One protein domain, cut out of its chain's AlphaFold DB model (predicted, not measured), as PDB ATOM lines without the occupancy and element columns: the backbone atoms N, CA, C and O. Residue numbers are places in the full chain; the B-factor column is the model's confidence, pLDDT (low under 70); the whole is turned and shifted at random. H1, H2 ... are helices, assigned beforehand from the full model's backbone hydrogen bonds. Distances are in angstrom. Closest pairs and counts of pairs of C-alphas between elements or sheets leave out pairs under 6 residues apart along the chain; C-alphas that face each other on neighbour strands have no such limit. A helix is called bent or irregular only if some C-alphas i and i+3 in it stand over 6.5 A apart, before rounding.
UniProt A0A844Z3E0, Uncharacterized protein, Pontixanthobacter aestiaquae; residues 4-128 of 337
ATOM      1  N   GLY A   4     509.668 711.357 560.069       77.75
ATOM      2  CA  GLY A   4     509.662 710.972 561.484       77.75
ATOM      3  C   GLY A   4     509.459 712.149 562.444       77.75
ATOM      4  O   GLY A   4     508.682 712.015 563.380       77.75
ATOM      5  N   SER A   5     510.111 713.296 562.193       81.31
ATOM      6  CA  SER A   5     509.904 714.525 562.985       81.31
ATOM      7  C   SER A   5     508.459 714.988 562.870       81.31
ATOM      8  O   SER A   5     507.770 715.111 563.875       81.31
ATOM      9  N   LYS A   6     507.972 715.101 561.629       81.81
ATOM     10  CA  LYS A   6     506.604 715.520 561.336       81.81
ATOM     11  C   LYS A   6     505.555 714.592 561.958       81.81
ATOM     12  O   LYS A   6     504.571 715.065 562.503       81.81
ATOM     13  N   ALA A   7     505.772 713.276 561.913       84.56
ATOM     14  CA  ALA A   7     504.879 712.330 562.579       84.56
ATOM     15  C   ALA A   7     504.870 712.526 564.107       84.56
ATOM     16  O   ALA A   7     503.811 712.463 564.718       84.56
ATOM     17  N   CYS A   8     506.024 712.809 564.725       87.56
ATOM     18  CA  CYS A   8     506.085 713.109 566.157       87.56
ATOM     19  C   CYS A   8     505.356 714.421 566.496       87.56
ATOM     20  O   CYS A   8     504.622 714.445 567.478       87.56
ATOM     21  N   GLU A   9     505.499 715.472 565.682       84.50
ATOM     22  CA  GLU A   9     504.729 716.725 565.815       84.50
ATOM     23  C   GLU A   9     503.216 716.466 565.730       84.50
ATOM     24  O   GLU A   9     502.456 716.896 566.595       84.50
ATOM     25  N   GLU A  10     502.762 715.703 564.730       87.94
ATOM     26  CA  GLU A  10     501.344 715.351 564.553       87.94
ATOM     27  C   GLU A  10     500.787 714.511 565.725       87.94
ATOM     28  O   GLU A  10     499.591 714.569 566.018       87.94
ATOM     29  N   GLU A  11     501.648 713.765 566.425       92.25
ATOM     30  CA  GLU A  11     501.333 712.993 567.636       92.25
ATOM     31  C   GLU A  11     501.446 713.809 568.945       92.25
ATOM     32  O   GLU A  11     501.183 713.266 570.022       92.25
ATOM     33  N   GLY A  12     501.836 715.090 568.890       89.94
ATOM     34  CA  GLY A  12     502.065 715.937 570.071       89.94
ATOM     35  C   GLY A  12     503.314 715.560 570.877       89.94
ATOM     36  O   GLY A  12     503.370 715.766 572.091       89.94
ATOM     37  N   ARG A  13     504.302 714.945 570.222       91.56
ATOM     38  CA  ARG A  13     505.591 714.522 570.792       91.56
ATOM     39  C   ARG A  13     506.699 715.492 570.387       91.56
ATOM     40  O   ARG A  13     507.711 715.090 569.812       91.56
ATOM     41  N   ASP A  14     506.511 716.764 570.716       89.81
ATOM     42  CA  ASP A  14     507.358 717.874 570.255       89.81
ATOM     43  C   ASP A  14     508.849 717.678 570.599       89.81
ATOM     44  O   ASP A  14     509.721 717.933 569.773       89.81
ATOM     45  N   ASP A  15     509.163 717.131 571.780       90.94
ATOM     46  CA  ASP A  15     510.553 716.852 572.189       90.94
ATOM     47  C   ASP A  15     511.217 715.768 571.321       90.94
ATOM     48  O   ASP A  15     512.419 715.823 571.049       90.94
ATOM     49  N   ASP A  16     510.446 714.771 570.877       93.38
ATOM     50  CA  ASP A  16     510.940 713.731 569.975       93.38
ATOM     51  C   ASP A  16     511.091 714.258 568.552       93.38
ATOM     52  O   ASP A  16     512.053 713.896 567.873       93.38
ATOM     53  N   ALA A  17     510.191 715.139 568.117       90.62
ATOM     54  CA  ALA A  17     510.319 715.826 566.844       90.62
ATOM     55  C   ALA A  17     511.580 716.697 566.807       90.62
ATOM     56  O   ALA A  17     512.418 716.522 565.923       90.62
ATOM     57  N   ALA A  18     511.799 717.534 567.826       91.62
ATOM     58  CA  ALA A  18     513.004 718.350 567.951       91.62
ATOM     59  C   ALA A  18     514.279 717.489 567.959       91.62
ATOM     60  O   ALA A  18     515.234 717.780 567.233       91.62
ATOM     61  N   PHE A  19     514.282 716.385 568.714       95.06
ATOM     62  CA  PHE A  19     515.378 715.414 568.704       95.06
ATOM     63  C   PHE A  19     515.641 714.868 567.299       95.06
ATOM     64  O   PHE A  19     516.778 714.923 566.821       95.06
ATOM     65  N   LEU A  20     514.600 714.379 566.620       91.50
ATOM     66  CA  LEU A  20     514.703 713.825 565.274       91.50
ATOM     67  C   LEU A  20     515.152 714.870 564.251       91.50
ATOM     68  O   LEU A  20     515.949 714.533 563.376       91.50
ATOM     69  N   SER A  21     514.690 716.114 564.359       88.69
ATOM     70  CA  SER A  21     515.094 717.216 563.486       88.69
ATOM     71  C   SER A  21     516.598 717.485 563.596       88.69
ATOM     72  O   SER A  21     517.311 717.453 562.586       88.69
ATOM     73  N   VAL A  22     517.122 717.619 564.822       91.88
ATOM     74  CA  VAL A  22     518.552 717.877 565.059       91.88
ATOM     75  C   VAL A  22     519.424 716.732 564.534       91.88
ATOM     76  O   VAL A  22     520.354 716.975 563.760       91.88
ATOM     77  N   VAL A  23     519.123 715.478 564.891       93.38
ATOM     78  CA  VAL A  23     519.942 714.334 564.443       93.38
ATOM     79  C   VAL A  23     519.826 714.085 562.938       93.38
ATOM     80  O   VAL A  23     520.808 713.704 562.299       93.38
ATOM     81  N   THR A  24     518.656 714.343 562.346       88.56
ATOM     82  CA  THR A  24     518.459 714.240 560.892       88.56
ATOM     83  C   THR A  24     519.264 715.304 560.163       88.56
ATOM     84  O   THR A  24     519.861 714.991 559.140       88.56
ATOM     85  N   SER A  25     519.324 716.534 560.682       87.31
ATOM     86  CA  SER A  25     520.145 717.604 560.110       87.31
ATOM     87  C   SER A  25     521.629 717.218 560.097       87.31
ATOM     88  O   SER A  25     522.246 717.256 559.034       87.31
ATOM     89  N   ILE A  26     522.168 716.743 561.229       91.94
ATOM     90  CA  ILE A  26     523.562 716.270 561.333       91.94
ATOM     91  C   ILE A  26     523.840 715.174 560.296       91.94
ATOM     92  O   ILE A  26     524.800 715.263 559.526       91.94
ATOM     93  N   ARG A  27     522.974 714.154 560.234       90.69
ATOM     94  CA  ARG A  27     523.140 713.019 559.319       90.69
ATOM     95  C   ARG A  27     523.024 713.426 557.854       90.69
ATOM     96  O   ARG A  27     523.880 713.062 557.057       90.69
ATOM     97  N   ALA A  28     522.017 714.220 557.504       86.38
ATOM     98  CA  ALA A  28     521.808 714.674 556.134       86.38
ATOM     99  C   ALA A  28     522.986 715.522 555.634       86.38
ATOM    100  O   ALA A  28     523.420 715.354 554.494       86.38
ATOM    101  N   THR A  29     523.549 716.390 556.484       87.50
ATOM    102  CA  THR A  29     524.762 717.143 556.145       87.50
ATOM    103  C   THR A  29     525.952 716.213 555.908       87.50
ATOM    104  O   THR A  29     526.657 716.395 554.912       87.50
ATOM    105  N   ALA A  30     526.164 715.199 556.754       91.31
ATOM    106  CA  ALA A  30     527.232 714.216 556.554       91.31
ATOM    107  C   ALA A  30     527.045 713.407 555.260       91.31
ATOM    108  O   ALA A  30     527.998 713.267 554.493       91.31
ATOM    109  N   ASP A  31     525.827 712.937 554.978       88.88
ATOM    110  CA  ASP A  31     525.504 712.154 553.780       88.88
ATOM    111  C   ASP A  31     525.779 712.941 552.500       88.88
ATOM    112  O   ASP A  31     526.504 712.468 551.628       88.88
ATOM    113  N   VAL A  32     525.260 714.169 552.396       84.50
ATOM    114  CA  VAL A  32     525.471 715.021 551.214       84.50
ATOM    115  C   VAL A  32     526.951 715.363 551.030       84.50
ATOM    116  O   VAL A  32     527.434 715.463 549.903       84.50
ATOM    117  N   THR A  33     527.683 715.531 552.131       85.25
ATOM    118  CA  THR A  33     529.093 715.932 552.106       85.25
ATOM    119  C   THR A  33     530.029 714.781 551.741       85.25
ATOM    120  O   THR A  33     530.974 714.973 550.973       85.25
ATOM    121  N   LEU A  34     529.818 713.598 552.322       89.19
ATOM    122  CA  LEU A  34     530.758 712.475 552.248       89.19
ATOM    123  C   LEU A  34     530.330 711.368 551.302       89.19
ATOM    124  O   LEU A  34     531.182 710.612 550.846       89.19
ATOM    125  N   LEU A  35     529.033 711.259 551.031       88.56
ATOM    126  CA  LEU A  35     528.453 710.266 550.142       88.56
ATOM    127  C   LEU A  35     527.700 710.986 549.014       88.56
ATOM    128  O   LEU A  35     526.511 710.727 548.826       88.56
ATOM    129  N   PRO A  36     528.336 711.913 548.270       82.69
ATOM    130  CA  PRO A  36     527.630 712.685 547.256       82.69
ATOM    131  C   PRO A  36     527.056 711.750 546.180       82.69
ATOM    132  O   PRO A  36     527.675 710.726 545.860       82.69
ATOM    133  N   PRO A  37     525.880 712.062 545.611       79.31
ATOM    134  CA  PRO A  37     525.328 711.267 544.529       79.31
ATOM    135  C   PRO A  37     526.232 711.320 543.297       79.31
ATOM    136  O   PRO A  37     526.969 712.276 543.059       79.31
ATOM    137  N   LYS A  38     526.172 710.260 542.495       78.75
ATOM    138  CA  LYS A  38     526.931 710.116 541.249       78.75
ATOM    139  C   LYS A  38     526.438 711.061 540.147       78.75
ATOM    140  O   LYS A  38     527.138 711.264 539.149       78.75
ATOM    141  N   ASP A  39     525.215 711.563 540.269       73.06
ATOM    142  CA  ASP A  39     524.618 712.492 539.319       73.06
ATOM    143  C   ASP A  39     524.561 713.923 539.892       73.06
ATOM    144  O   ASP A  39     523.912 714.143 540.917       73.06
ATOM    145  N   PRO A  40     525.216 714.908 539.250       61.31
ATOM    146  CA  PRO A  40     525.125 716.313 539.638       61.31
ATOM    147  C   PRO A  40     523.702 716.898 539.584       61.31
ATOM    148  O   PRO A  40     523.401 717.818 540.346       61.31
ATOM    149  N   LEU A  41     522.807 716.378 538.736       64.81
ATOM    150  CA  LEU A  41     521.406 716.824 538.714       64.81
ATOM    151  C   LEU A  41     520.655 716.384 539.978       64.81
ATOM    152  O   LEU A  41     519.899 717.176 540.541       64.81
ATOM    153  N   GLU A  42     520.951 715.191 540.506       64.38
ATOM    154  CA  GLU A  42     520.445 714.763 541.818       64.38
ATOM    155  C   GLU A  42     520.990 715.650 542.949       64.38
ATOM    156  O   GLU A  42     520.300 715.868 543.942       64.38
ATOM    157  N   LEU A  43     522.206 716.196 542.811       57.81
ATOM    158  CA  LEU A  43     522.752 717.204 543.731       57.81
ATOM    159  C   LEU A  43     521.985 718.527 543.655       57.81
ATOM    160  O   LEU A  43     521.716 719.101 544.704       57.81
ATOM    161  N   TYR A  44     521.599 719.000 542.466       57.78
ATOM    162  CA  TYR A  44     520.836 720.246 542.289       57.78
ATOM    163  C   TYR A  44     519.394 720.140 542.812       57.78
ATOM    164  O   TYR A  44     518.921 721.005 543.554       57.78
ATOM    165  N   GLU A  45     518.706 719.031 542.539       58.75
ATOM    166  CA  GLU A  45     517.401 718.742 543.153       58.75
ATOM    167  C   GLU A  45     517.488 718.659 544.687       58.75
ATOM    168  O   GLU A  45     516.484 718.803 545.384       58.75
ATOM    169  N   ARG A  46     518.699 718.476 545.230       58.38
ATOM    170  CA  ARG A  46     518.983 718.370 546.664       58.38
ATOM    171  C   ARG A  46     519.754 719.556 547.246       58.38
ATOM    172  O   ARG A  46     519.832 719.651 548.465       58.38
ATOM    173  N   SER A  47     520.199 720.546 546.476       50.00
ATOM    174  CA  SER A  47     520.429 721.882 547.050       50.00
ATOM    175  C   SER A  47     519.114 722.435 547.604       50.00
ATOM    176  O   SER A  47     519.109 723.009 548.692       50.00
ATOM    177  N   ASN A  48     517.981 722.072 546.986       55.00
ATOM    178  CA  ASN A  48     516.665 722.244 547.598       55.00
ATOM    179  C   ASN A  48     516.510 721.442 548.901       55.00
ATOM    180  O   ASN A  48     515.733 721.852 549.744       55.00
ATOM    181  N   LEU A  49     517.222 720.328 549.121       56.12
ATOM    182  CA  LEU A  49     517.220 719.608 550.406       56.12
ATOM    183  C   LEU A  49     517.885 720.445 551.498       56.12
ATOM    184  O   LEU A  49     517.366 720.478 552.603       56.12
ATOM    185  N   VAL A  50     518.987 721.145 551.209       54.12
ATOM    186  CA  VAL A  50     519.597 722.091 552.163       54.12
ATOM    187  C   VAL A  50     518.647 723.256 552.440       54.12
ATOM    188  O   VAL A  50     518.479 723.631 553.596       54.12
ATOM    189  N   GLU A  51     517.954 723.773 551.424       54.69
ATOM    190  CA  GLU A  51     516.906 724.785 551.614       54.69
ATOM    191  C   GLU A  51     515.686 724.249 552.377       54.69
ATOM    192  O   GLU A  51     515.111 724.956 553.195       54.69
ATOM    193  N   VAL A  52     515.287 722.996 552.161       53.22
ATOM    194  CA  VAL A  52     514.193 722.326 552.880       53.22
ATOM    195  C   VAL A  52     514.597 722.046 554.327       53.22
ATOM    196  O   VAL A  52     513.795 722.255 555.230       53.22
ATOM    197  N   LEU A  53     515.842 721.637 554.578       54.09
ATOM    198  CA  LEU A  53     516.405 721.531 555.924       54.09
ATOM    199  C   LEU A  53     516.476 722.908 556.595       54.09
ATOM    200  O   LEU A  53     516.178 723.010 557.777       54.09
ATOM    201  N   ALA A  54     516.790 723.971 555.849       52.94
ATOM    202  CA  ALA A  54     516.740 725.341 556.355       52.94
ATOM    203  C   ALA A  54     515.302 725.819 556.643       52.94
ATOM    204  O   ALA A  54     515.105 726.600 557.573       52.94
ATOM    205  N   LYS A  55     514.303 725.337 555.888       50.41
ATOM    206  CA  LYS A  55     512.869 725.618 556.093       50.41
ATOM    207  C   LYS A  55     512.261 724.860 557.280       50.41
ATOM    208  O   LYS A  55     511.311 725.364 557.864       50.41
ATOM    209  N   ASN A  56     512.807 723.709 557.679       51.16
ATOM    210  CA  ASN A  56     512.337 722.915 558.832       51.16
ATOM    211  C   ASN A  56     512.880 723.412 560.190       51.16
ATOM    212  O   ASN A  56     513.080 722.617 561.104       51.16
ATOM    213  N   GLY A  57     513.140 724.717 560.314       56.25
ATOM    214  CA  GLY A  57     513.786 725.302 561.485       56.25
ATOM    215  C   GLY A  57     515.286 725.006 561.497       56.25
ATOM    216  O   GLY A  57     515.737 723.895 561.761       56.25
ATOM    217  N   LYS A  58     516.103 726.031 561.227       69.94
ATOM    218  CA  LYS A  58     517.570 725.915 561.315       69.94
ATOM    219  C   LYS A  58     518.034 725.548 562.735       69.94
ATOM    220  O   LYS A  58     519.112 724.968 562.883       69.94
ATOM    221  N   PHE A  59     517.221 725.873 563.738       83.62
ATOM    222  CA  PHE A  59     517.460 725.667 565.162       83.62
ATOM    223  C   PHE A  59     516.237 725.050 565.836       83.62
ATOM    224  O   PHE A  59     515.151 725.037 565.256       83.62
ATOM    225  N   VAL A  60     516.429 724.546 567.052       88.06
ATOM    226  CA  VAL A  60     515.329 724.098 567.910       88.06
ATOM    227  C   VAL A  60     514.365 725.263 568.167       88.06
ATOM    228  O   VAL A  60     514.808 726.400 568.329       88.06
ATOM    229  N   GLU A  61     513.058 724.979 568.218       90.62
ATOM    230  CA  GLU A  61     512.029 725.993 568.482       90.62
ATOM    231  C   GLU A  61     512.334 726.825 569.731       90.62
ATOM    232  O   GLU A  61     512.783 726.307 570.761       90.62
ATOM    233  N   GLU A  62     512.031 728.122 569.671       91.62
ATOM    234  CA  GLU A  62     512.375 729.071 570.728       91.62
ATOM    235  C   GLU A  62     511.689 728.717 572.052       91.62
ATOM    236  O   GLU A  62     512.269 728.912 573.120       91.62
ATOM    237  N   SER A  63     510.476 728.157 571.994       92.31
ATOM    238  CA  SER A  63     509.718 727.708 573.166       92.31
ATOM    239  C   SER A  63     510.464 726.613 573.944       92.31
ATOM    240  O   SER A  63     510.574 726.688 575.170       92.31
ATOM    241  N   LEU A  64     511.039 725.641 573.231       94.19
ATOM    242  CA  LEU A  64     511.836 724.557 573.792       94.19
ATOM    243  C   LEU A  64     513.218 725.056 574.224       94.19
ATOM    244  O   LEU A  64     513.674 724.731 575.317       94.19
ATOM    245  N   ALA A  65     513.864 725.901 573.419       94.94
ATOM    246  CA  ALA A  65     515.159 726.492 573.749       94.94
ATOM    247  C   ALA A  65     515.106 727.366 575.019       94.94
ATOM    248  O   ALA A  65     516.060 727.381 575.807       94.94
ATOM    249  N   ARG A  66     513.981 728.048 575.270       96.25
ATOM    250  CA  ARG A  66     513.746 728.866 576.469       96.25
ATOM    251  C   ARG A  66     513.477 728.060 577.743       96.25
ATOM    252  O   ARG A  66     513.646 728.628 578.817       96.25
ATOM    253  N   ASP A  67     513.135 726.773 577.658       97.69
ATOM    254  CA  ASP A  67     513.048 725.867 578.815       97.69
ATOM    255  C   ASP A  67     514.421 725.215 579.084       97.69
ATOM    256  O   ASP A  67     514.846 724.334 578.332       97.69
ATOM    257  N   PRO A  68     515.151 725.602 580.152       97.38
ATOM    258  CA  PRO A  68     516.508 725.109 580.369       97.38
ATOM    259  C   PRO A  68     516.589 723.605 580.629       97.38
ATOM    260  O   PRO A  68     517.572 722.979 580.233       97.38
ATOM    261  N   LEU A  69     515.580 723.024 581.286       97.62
ATOM    262  CA  LEU A  69     515.589 721.610 581.660       97.62
ATOM    263  C   LEU A  69     515.267 720.733 580.452       97.62
ATOM    264  O   LEU A  69     515.996 719.775 580.188       97.62
ATOM    265  N   ARG A  70     514.219 721.080 579.694       97.12
ATOM    266  CA  ARG A  70     513.860 720.340 578.474       97.12
ATOM    267  C   ARG A  70     514.945 720.459 577.412       97.12
ATOM    268  O   ARG A  70     515.329 719.452 576.820       97.12
ATOM    269  N   PHE A  71     515.501 721.655 577.223       97.50
ATOM    270  CA  PHE A  71     516.599 721.856 576.282       97.50
ATOM    271  C   PHE A  71     517.850 721.056 576.668       97.50
ATOM    272  O   PHE A  71     518.445 720.409 575.808       97.50
ATOM    273  N   ALA A  72     518.244 721.049 577.947       97.88
ATOM    274  CA  ALA A  72     519.384 720.247 578.400       97.88
ATOM    275  C   ALA A  72     519.161 718.749 578.138       97.88
ATOM    276  O   ALA A  72     520.029 718.095 577.562       97.88
ATOM    277  N   ALA A  73     517.970 718.232 578.459       97.94
ATOM    278  CA  ALA A  73     517.612 716.842 578.184       97.94
ATOM    279  C   ALA A  73     517.652 716.509 576.680       97.94
ATOM    280  O   ALA A  73     518.132 715.443 576.294       97.94
ATOM    281  N   LEU A  74     517.193 717.420 575.813       97.56
ATOM    282  CA  LEU A  74     517.308 717.277 574.360       97.56
ATOM    283  C   LEU A  74     518.776 717.201 573.911       97.56
ATOM    284  O   LEU A  74     519.136 716.301 573.152       97.56
ATOM    285  N   MET A  75     519.628 718.123 574.372       97.81
ATOM    286  CA  MET A  75     521.050 718.146 574.004       97.81
ATOM    287  C   MET A  75     521.783 716.882 574.468       97.81
ATOM    288  O   MET A  75     522.618 716.361 573.727       97.81
ATOM    289  N   ASP A  76     521.448 716.352 575.646       98.12
ATOM    290  CA  ASP A  76     521.988 715.080 576.144       98.12
ATOM    291  C   ASP A  76     521.576 713.909 575.246       98.12
ATOM    292  O   ASP A  76     522.429 713.138 574.808       98.12
ATOM    293  N   ARG A  77     520.298 713.836 574.850       98.00
ATOM    294  CA  ARG A  77     519.825 712.822 573.891       98.00
ATOM    295  C   ARG A  77     520.560 712.897 572.554       98.00
ATOM    296  O   ARG A  77     520.912 711.862 571.998       98.00
ATOM    297  N   VAL A  78     520.781 714.101 572.016       97.56
ATOM    298  CA  VAL A  78     521.530 714.298 570.759       97.56
ATOM    299  C   VAL A  78     522.995 713.878 570.922       97.56
ATOM    300  O   VAL A  78     523.566 713.294 569.997       97.56
ATOM    301  N   ARG A  79     523.597 714.142 572.088       97.50
ATOM    302  CA  ARG A  79     524.968 713.726 572.408       97.50
ATOM    303  C   ARG A  79     525.125 712.210 572.404       97.50
ATOM    304  O   ARG A  79     526.078 711.710 571.813       97.50
ATOM    305  N   ASP A  80     524.161 711.517 572.997       97.31
ATOM    306  CA  ASP A  80     524.183 710.064 573.180       97.31
ATOM    307  C   ASP A  80     523.630 709.287 571.972       97.31
ATOM    308  O   ASP A  80     523.686 708.056 571.937       97.31
ATOM    309  N   ALA A  81     523.095 709.981 570.962       96.56
ATOM    310  CA  ALA A  81     522.555 709.350 569.766       96.56
ATOM    311  C   ALA A  81     523.657 708.664 568.943       96.56
ATOM    312  O   ALA A  81     524.585 709.312 568.444       96.56
ATOM    313  N   ASP A  82     523.500 707.355 568.725       94.69
ATOM    314  CA  ASP A  82     524.319 706.599 567.783       94.69
ATOM    315  C   ASP A  82     523.918 706.944 566.344       94.69
ATOM    316  O   ASP A  82     522.839 706.596 565.859       94.69
ATOM    317  N   LEU A  83     524.808 707.667 565.667       93.00
ATOM    318  CA  LEU A  83     524.666 708.076 564.271       93.00
ATOM    319  C   LEU A  83     525.623 707.308 563.352       93.00
ATOM    320  O   LEU A  83     525.860 707.723 562.216       93.00
ATOM    321  N   SER A  84     526.177 706.188 563.824       89.56
ATOM    322  CA  SER A  84     526.988 705.313 562.991       89.56
ATOM    323  C   SER A  84     526.176 704.759 561.815       89.56
ATOM    324  O   SER A  84     524.970 704.499 561.896       89.56
ATOM    325  N   ILE A  85     526.847 704.600 560.674       88.25
ATOM    326  CA  ILE A  85     526.249 703.987 559.489       88.25
ATOM    327  C   ILE A  85     526.678 702.521 559.383       88.25
ATOM    328  O   ILE A  85     527.869 702.221 559.496       88.25
ATOM    329  N   PRO A  86     525.747 701.581 559.129       87.88
ATOM    330  CA  PRO A  86     526.108 700.189 558.886       87.88
ATOM    331  C   PRO A  86     526.904 700.046 557.580       87.88
ATOM    332  O   PRO A  86     526.847 700.904 556.699       87.88
ATOM    333  N   ALA A  87     527.623 698.933 557.404       84.69
ATOM    334  CA  ALA A  87     528.453 698.691 556.215       84.69
ATOM    335  C   ALA A  87     527.651 698.684 554.894       84.69
ATOM    336  O   ALA A  87     528.143 699.121 553.854       84.69
ATOM    337  N   ASN A  88     526.387 698.270 554.939       87.06
ATOM    338  CA  ASN A  88     525.451 698.279 553.813       87.06
ATOM    339  C   ASN A  88     524.514 699.499 553.812       87.06
ATOM    340  O   ASN A  88     523.454 699.438 553.197       87.06
ATOM    341  N   TYR A  89     524.865 700.572 554.527       89.06
ATOM    342  CA  TYR A  89     524.077 701.799 554.524       89.06
ATOM    343  C   TYR A  89     523.868 702.326 553.104       89.06
ATOM    344  O   TYR A  89     524.832 702.510 552.360       89.06
ATOM    345  N   ASP A  90     522.604 702.580 552.779       86.62
ATOM    346  CA  ASP A  90     522.165 703.219 551.553       86.62
ATOM    347  C   ASP A  90     521.514 704.556 551.936       86.62
ATOM    348  O   ASP A  90     520.497 704.556 552.641       86.62
ATOM    349  N   PRO A  91     522.090 705.697 551.526       84.56
ATOM    350  CA  PRO A  91     521.487 706.998 551.783       84.56
ATOM    351  C   PRO A  91     520.224 707.240 550.926       84.56
ATOM    352  O   PRO A  91     519.502 708.216 551.139       84.56
ATOM    353  N   GLY A  92     519.904 706.336 549.992       85.19
ATOM    354  CA  GLY A  92     518.775 706.408 549.066       85.19
ATOM    355  C   GLY A  92     519.167 706.966 547.698       85.19
ATOM    356  O   GLY A  92     518.334 707.583 547.032       85.19
ATOM    357  N   TRP A  93     520.440 706.838 547.318       87.00
ATOM    358  CA  TRP A  93     520.973 707.260 546.021       87.00
ATOM    359  C   TRP A  93     522.282 706.542 545.692       87.00
ATOM    360  O   TRP A  93     522.959 705.983 546.556       87.00
ATOM    361  N   ILE A  94     522.665 706.591 544.417       85.38
ATOM    362  CA  ILE A  94     523.917 705.998 543.949       85.38
ATOM    363  C   ILE A  94     525.070 706.923 544.333       85.38
ATOM    364  O   ILE A  94     525.157 708.042 543.839       85.38
ATOM    365  N   ILE A  95     525.975 706.449 545.185       84.19
ATOM    366  CA  ILE A  95     527.123 707.225 545.669       84.19
ATOM    367  C   ILE A  95     528.186 707.330 544.563       84.19
ATOM    368  O   ILE A  95     528.529 706.329 543.931       84.19
ATOM    369  N   GLY A  96     528.697 708.541 544.320       72.25
ATOM    370  CA  GLY A  96     529.738 708.814 543.324       72.25
ATOM    371  C   GLY A  96     531.138 708.408 543.792       72.25
ATOM    372  O   GLY A  96     531.786 707.590 543.143       72.25
ATOM    373  N   ASP A  97     531.578 708.956 544.930       70.44
ATOM    374  CA  ASP A  97     532.879 708.687 545.560       70.44
ATOM    375  C   ASP A  97     532.671 708.099 546.964       70.44
ATOM    376  O   ASP A  97     532.262 708.788 547.897       70.44
ATOM    377  N   GLY A  98     532.922 706.796 547.108       69.06
ATOM    378  CA  GLY A  98     532.773 706.083 548.377       69.06
ATOM    379  C   GLY A  98     533.987 706.178 549.306       69.06
ATOM    380  O   GLY A  98     533.916 705.692 550.436       69.06
ATOM    381  N   GLU A  99     535.106 706.770 548.879       80.94
ATOM    382  CA  GLU A  99     536.370 706.738 549.636       80.94
ATOM    383  C   GLU A  99     536.291 707.565 550.924       80.94
ATOM    384  O   GLU A  99     536.836 707.191 551.971       80.94
ATOM    385  N   LYS A 100     535.516 708.652 550.879       87.12
ATOM    386  CA  LYS A 100     535.278 709.552 552.014       87.12
ATOM    387  C   LYS A 100     534.362 708.962 553.081       87.12
ATOM    388  O   LYS A 100     534.273 709.514 554.175       87.12
ATOM    389  N   ARG A 101     533.761 707.794 552.835       89.12
ATOM    390  CA  ARG A 101     532.978 707.058 553.836       89.12
ATOM    391  C   ARG A 101     533.787 706.723 555.090       89.12
ATOM    392  O   ARG A 101     533.230 706.643 556.178       89.12
ATOM    393  N   THR A 102     535.100 706.561 554.957       90.62
ATOM    394  CA  THR A 102     536.002 706.322 556.096       90.62
ATOM    395  C   THR A 102     536.063 707.498 557.079       90.62
ATOM    396  O   THR A 102     536.364 707.286 558.250       90.62
ATOM    397  N   LEU A 103     535.719 708.716 556.640       92.69
ATOM    398  CA  LEU A 103     535.670 709.922 557.473       92.69
ATOM    399  C   LEU A 103     534.335 710.094 558.209       92.69
ATOM    400  O   LEU A 103     534.193 711.029 558.992       92.69
ATOM    401  N   TYR A 104     533.346 709.231 557.956       93.25
ATOM    402  CA  TYR A 104     531.961 709.475 558.362       93.25
ATOM    403  C   TYR A 104     531.796 709.643 559.874       93.25
ATOM    404  O   TYR A 104     531.138 710.583 560.303       93.25
ATOM    405  N   ALA A 105     532.441 708.796 560.681       93.88
ATOM    406  CA  ALA A 105     532.390 708.920 562.138       93.88
ATOM    407  C   ALA A 105     532.992 710.252 562.628       93.88
ATOM    408  O   ALA A 105     532.340 710.979 563.367       93.88
ATOM    409  N   GLU A 106     534.188 710.612 562.144       95.50
ATOM    410  CA  GLU A 106     534.876 711.859 562.523       95.50
ATOM    411  C   GLU A 106     534.048 713.101 562.144       95.50
ATOM    412  O   GLU A 106     533.938 714.047 562.921       95.50
ATOM    413  N   VAL A 107     533.427 713.097 560.961       94.62
ATOM    414  CA  VAL A 107     532.595 714.213 560.487       94.62
ATOM    415  C   VAL A 107     531.268 714.299 561.232       94.62
ATOM    416  O   VAL A 107     530.844 715.405 561.546       94.62
ATOM    417  N   ILE A 108     530.624 713.174 561.543       95.44
ATOM    418  CA  ILE A 108     529.415 713.156 562.377       95.44
ATOM    419  C   ILE A 108     529.705 713.722 563.763       95.44
ATOM    420  O   ILE A 108     528.939 714.557 564.240       95.44
ATOM    421  N   ASP A 109     530.803 713.309 564.393       95.88
ATOM    422  CA  ASP A 109     531.181 713.809 565.714       95.88
ATOM    423  C   ASP A 109     531.463 715.317 565.675       95.88
ATOM    424  O   ASP A 109     530.972 716.052 566.536       95.88
ATOM    425  N   GLY A 110     532.161 715.791 564.638       95.06
ATOM    426  CA  GLY A 110     532.391 717.218 564.412       95.06
ATOM    427  C   GLY A 110     531.095 718.005 564.188       95.06
ATOM    428  O   GLY A 110     530.846 718.989 564.877       95.06
ATOM    429  N   LEU A 111     530.223 717.540 563.289       94.19
ATOM    430  CA  LEU A 111     528.931 718.181 563.011       94.19
ATOM    431  C   LEU A 111     528.035 718.194 564.251       94.19
ATOM    432  O   LEU A 111     527.324 719.170 564.481       94.19
ATOM    433  N   ARG A 112     528.064 717.127 565.058       95.56
ATOM    434  CA  ARG A 112     527.341 717.060 566.329       95.56
ATOM    435  C   ARG A 112     527.868 718.110 567.304       95.56
ATOM    436  O   ARG A 112     527.061 718.829 567.881       95.56
ATOM    437  N   ALA A 113     529.185 718.215 567.477       95.69
ATOM    438  CA  ALA A 113     529.791 719.218 568.351       95.69
ATOM    439  C   ALA A 113     529.423 720.646 567.913       95.69
ATOM    440  O   ALA A 113     528.907 721.414 568.727       95.69
ATOM    441  N   ASP A 114     529.581 720.958 566.623       92.38
ATOM    442  CA  ASP A 114     529.257 722.271 566.051       92.38
ATOM    443  C   ASP A 114     527.764 722.604 566.221       92.38
ATOM    444  O   ASP A 114     527.398 723.707 566.637       92.38
ATOM    445  N   LYS A 115     526.878 721.633 565.949       92.94
ATOM    446  CA  LYS A 115     525.426 721.794 566.098       92.94
ATOM    447  C   LYS A 115     525.042 722.039 567.555       92.94
ATOM    448  O   LYS A 115     524.332 723.000 567.822       92.94
ATOM    449  N   LEU A 116     525.531 721.229 568.497       95.25
ATOM    450  CA  LEU A 116     525.244 721.395 569.928       95.25
ATOM    451  C   LEU A 116     525.741 722.745 570.466       95.25
ATOM    452  O   LEU A 116     525.039 723.384 571.254       95.25
ATOM    453  N   ALA A 117     526.925 723.192 570.037       94.75
ATOM    454  CA  ALA A 117     527.465 724.491 570.421       94.75
ATOM    455  C   ALA A 117     526.574 725.633 569.908       94.75
ATOM    456  O   ALA A 117     526.212 726.527 570.674       94.75
ATOM    457  N   MET A 118     526.162 725.574 568.638       93.06
ATOM    458  CA  MET A 118     525.307 726.600 568.044       93.06
ATOM    459  C   MET A 118     523.892 726.611 568.640       93.06
ATOM    460  O   MET A 118     523.373 727.683 568.936       93.06
ATOM    461  N   GLU A 119     523.276 725.448 568.876       94.75
ATOM    462  CA  GLU A 119     521.976 725.367 569.567       94.75
ATOM    463  C   GLU A 119     522.070 725.956 570.980       94.75
ATOM    464  O   GLU A 119     521.191 726.702 571.405       94.75
ATOM    465  N   SER A 120     523.156 725.673 571.707       96.31
ATOM    466  CA  SER A 120     523.370 726.214 573.057       96.31
ATOM    467  C   SER A 120     523.525 727.736 573.049       96.31
ATOM    468  O   SER A 120     522.980 728.416 573.920       96.31
ATOM    469  N   TYR A 121     524.226 728.273 572.049       95.44
ATOM    470  CA  TYR A 121     524.346 729.711 571.829       95.44
ATOM    471  C   TYR A 121     522.990 730.359 571.523       95.44
ATOM    472  O   TYR A 121     522.610 731.332 572.173       95.44
ATOM    473  N   VAL A 122     522.210 729.790 570.600       94.50
ATOM    474  CA  VAL A 122     520.865 730.297 570.283       94.50
ATOM    475  C   VAL A 122     519.962 730.242 571.514       94.50
ATOM    476  O   VAL A 122     519.298 731.233 571.817       94.50
ATOM    477  N   ALA A 123     519.990 729.146 572.278       96.56
ATOM    478  CA  ALA A 123     519.240 729.010 573.523       96.56
ATOM    479  C   ALA A 123     519.622 730.079 574.559       96.56
ATOM    480  O   ALA A 123     518.745 730.631 575.219       96.56
ATOM    481  N   MET A 124     520.910 730.409 574.691       97.44
ATOM    482  CA  MET A 124     521.368 731.515 575.538       97.44
ATOM    483  C   MET A 124     520.752 732.848 575.098       97.44
ATOM    484  O   MET A 124     520.233 733.573 575.947       97.44
ATOM    485  N   LEU A 125     520.764 733.152 573.796       96.56
ATOM    486  CA  LEU A 125     520.190 734.392 573.270       96.56
ATOM    487  C   LEU A 125     518.682 734.481 573.522       96.56
ATOM    488  O   LEU A 125     518.206 735.480 574.052       96.56
ATOM    489  N   VAL A 126     517.913 733.442 573.184       96.69
ATOM    490  CA  VAL A 126     516.445 733.499 573.316       96.69
ATOM    491  C   VAL A 126     515.963 733.443 574.768       96.69
ATOM    492  O   VAL A 126     514.818 733.801 575.036       96.69
ATOM    493  N   ARG A 127     516.811 733.023 575.714       97.31
ATOM    494  CA  ARG A 127     516.545 733.118 577.161       97.31
ATOM    495  C   ARG A 127     516.769 734.523 577.717       97.31
ATOM    496  O   ARG A 127     516.232 734.835 578.777       97.31
ATOM    497  N   ASP A 128     517.541 735.365 577.035       98.31
ATOM    498  CA  ASP A 128     517.653 736.774 577.395       98.31
ATOM    499  C   ASP A 128     516.376 737.510 576.979       98.31
ATOM    500  O   ASP A 128     516.061 737.631 575.797       98.31
TER     501      ASP A 128
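AT A GLANCE: This is residues 4 to 128 of the 337 residues of an uncharacterized protein of Pontixanthobacter aestiaquae (UniProt A0A844Z3E0). This is an elongated helical body in which H2 runs through the middle, with H5 packed on its first part and the long H6 slanting along it, the three making a bundle, helices roughly side by side. H3 lies alongside H2, on the side away from H5, H1 folds back on the start of H2, and the short H4 sits beside the last turns of H6; residues 81 to 98, with no named element, lead from H5 back to the end of the body where H2 ends and H6 begins. You are reading 125 residues with six named helices, H1 to H6 in chain order, and no named strand; the class is all helix. The whole is compact, with a radius of gyration of the C-alphas of 15.4 A, and its C-alphas span 45 by 26 by 26 A.

HOW THE PARTS SIT: Start at H1, residues 4 to 10, and H2, residues 14 to 34, a helical hairpin across a tight link. They touch, closest at the C-alphas of Ser 5 and Ala 17, 4.1 A apart, at a shallow tilt of 25 degrees, opposite ways; H2 does this with residues 14 to 21 alone. Next look at H3, residues 40 to 55, which is close to H2 but not clearly touching it: the closest C-alphas, of Ser 25 and Leu 53, are 6.9 A apart. Go on to H4, residues 62 to 65, and H5, residues 68 to 80; they touch only at the corner by their tight link, and only just, with 3 pairs of C-alphas within 8 A, the closest those of Ala 65 and Phe 71 at 5.5 A. H5 touches H2, closest at the C-alphas of Phe 19 and Leu 74, 6.3 A apart, at a steep tilt of 39 degrees, the same way; H2 does so with residues 15 to 23 alone. Past the long link comes H6, residues 99 to 127. It touches H2, closest at the C-alphas of Leu 34 and Lys 100, 5.4 A apart, at a steep tilt of 40 degrees, opposite ways. H5 and H6 form a helical hairpin but only just touch, with 3 pairs of C-alphas within 8 A, the closest those of Met 75 and Leu 116 at 6.7 A, at a shallow tilt of 5 degrees. H6 touches H4 with residues 122 to 127 alone, the C-alphas of Ala 65 and Ala 123 being the closest at 4.8 A. H3 is apart from H1, H5 and H6. In H1, H2 and H5 every O i to N i+4 pair is within hydrogen-bond range; in H3 it is 10 of 12 and in H6 21 of 25, while H4 is too short for such a pair.

IN THESE COORDINATES: Find C-alpha 4 at (509.662, 710.972, 561.484), where H1 begins; it measures 9.9 A from first to last C-alpha. H2 starts at C-alpha 14, (507.358, 717.874, 570.255), and runs 30.0 A to C-alpha 34. H3 covers 22.5 A, H4 4.9 A and H5 18.4 A. H6, the longest helix with 29 residues, runs 43.0 A to C-alpha 127 at (516.545, 733.118, 577.161). It has a kink of 46 degrees near residue 106 and is irregular, with C-alphas 102 and 105 standing 7.5 A apart.

THE WHOLE: The two C-alphas farthest apart, those of Ile 94 and Asp 128, are 45.9 A from each other. The printed part, residues 4 to 128, has no cut. The link from H5 to H6, 18 residues, is long; the link from H3 to H4, 6 residues, is short. Mean pLDDT of the printed part is 85.5, but look for values under 70 at residues 40 to 58 and at residue 98; H3 has a mean of 56.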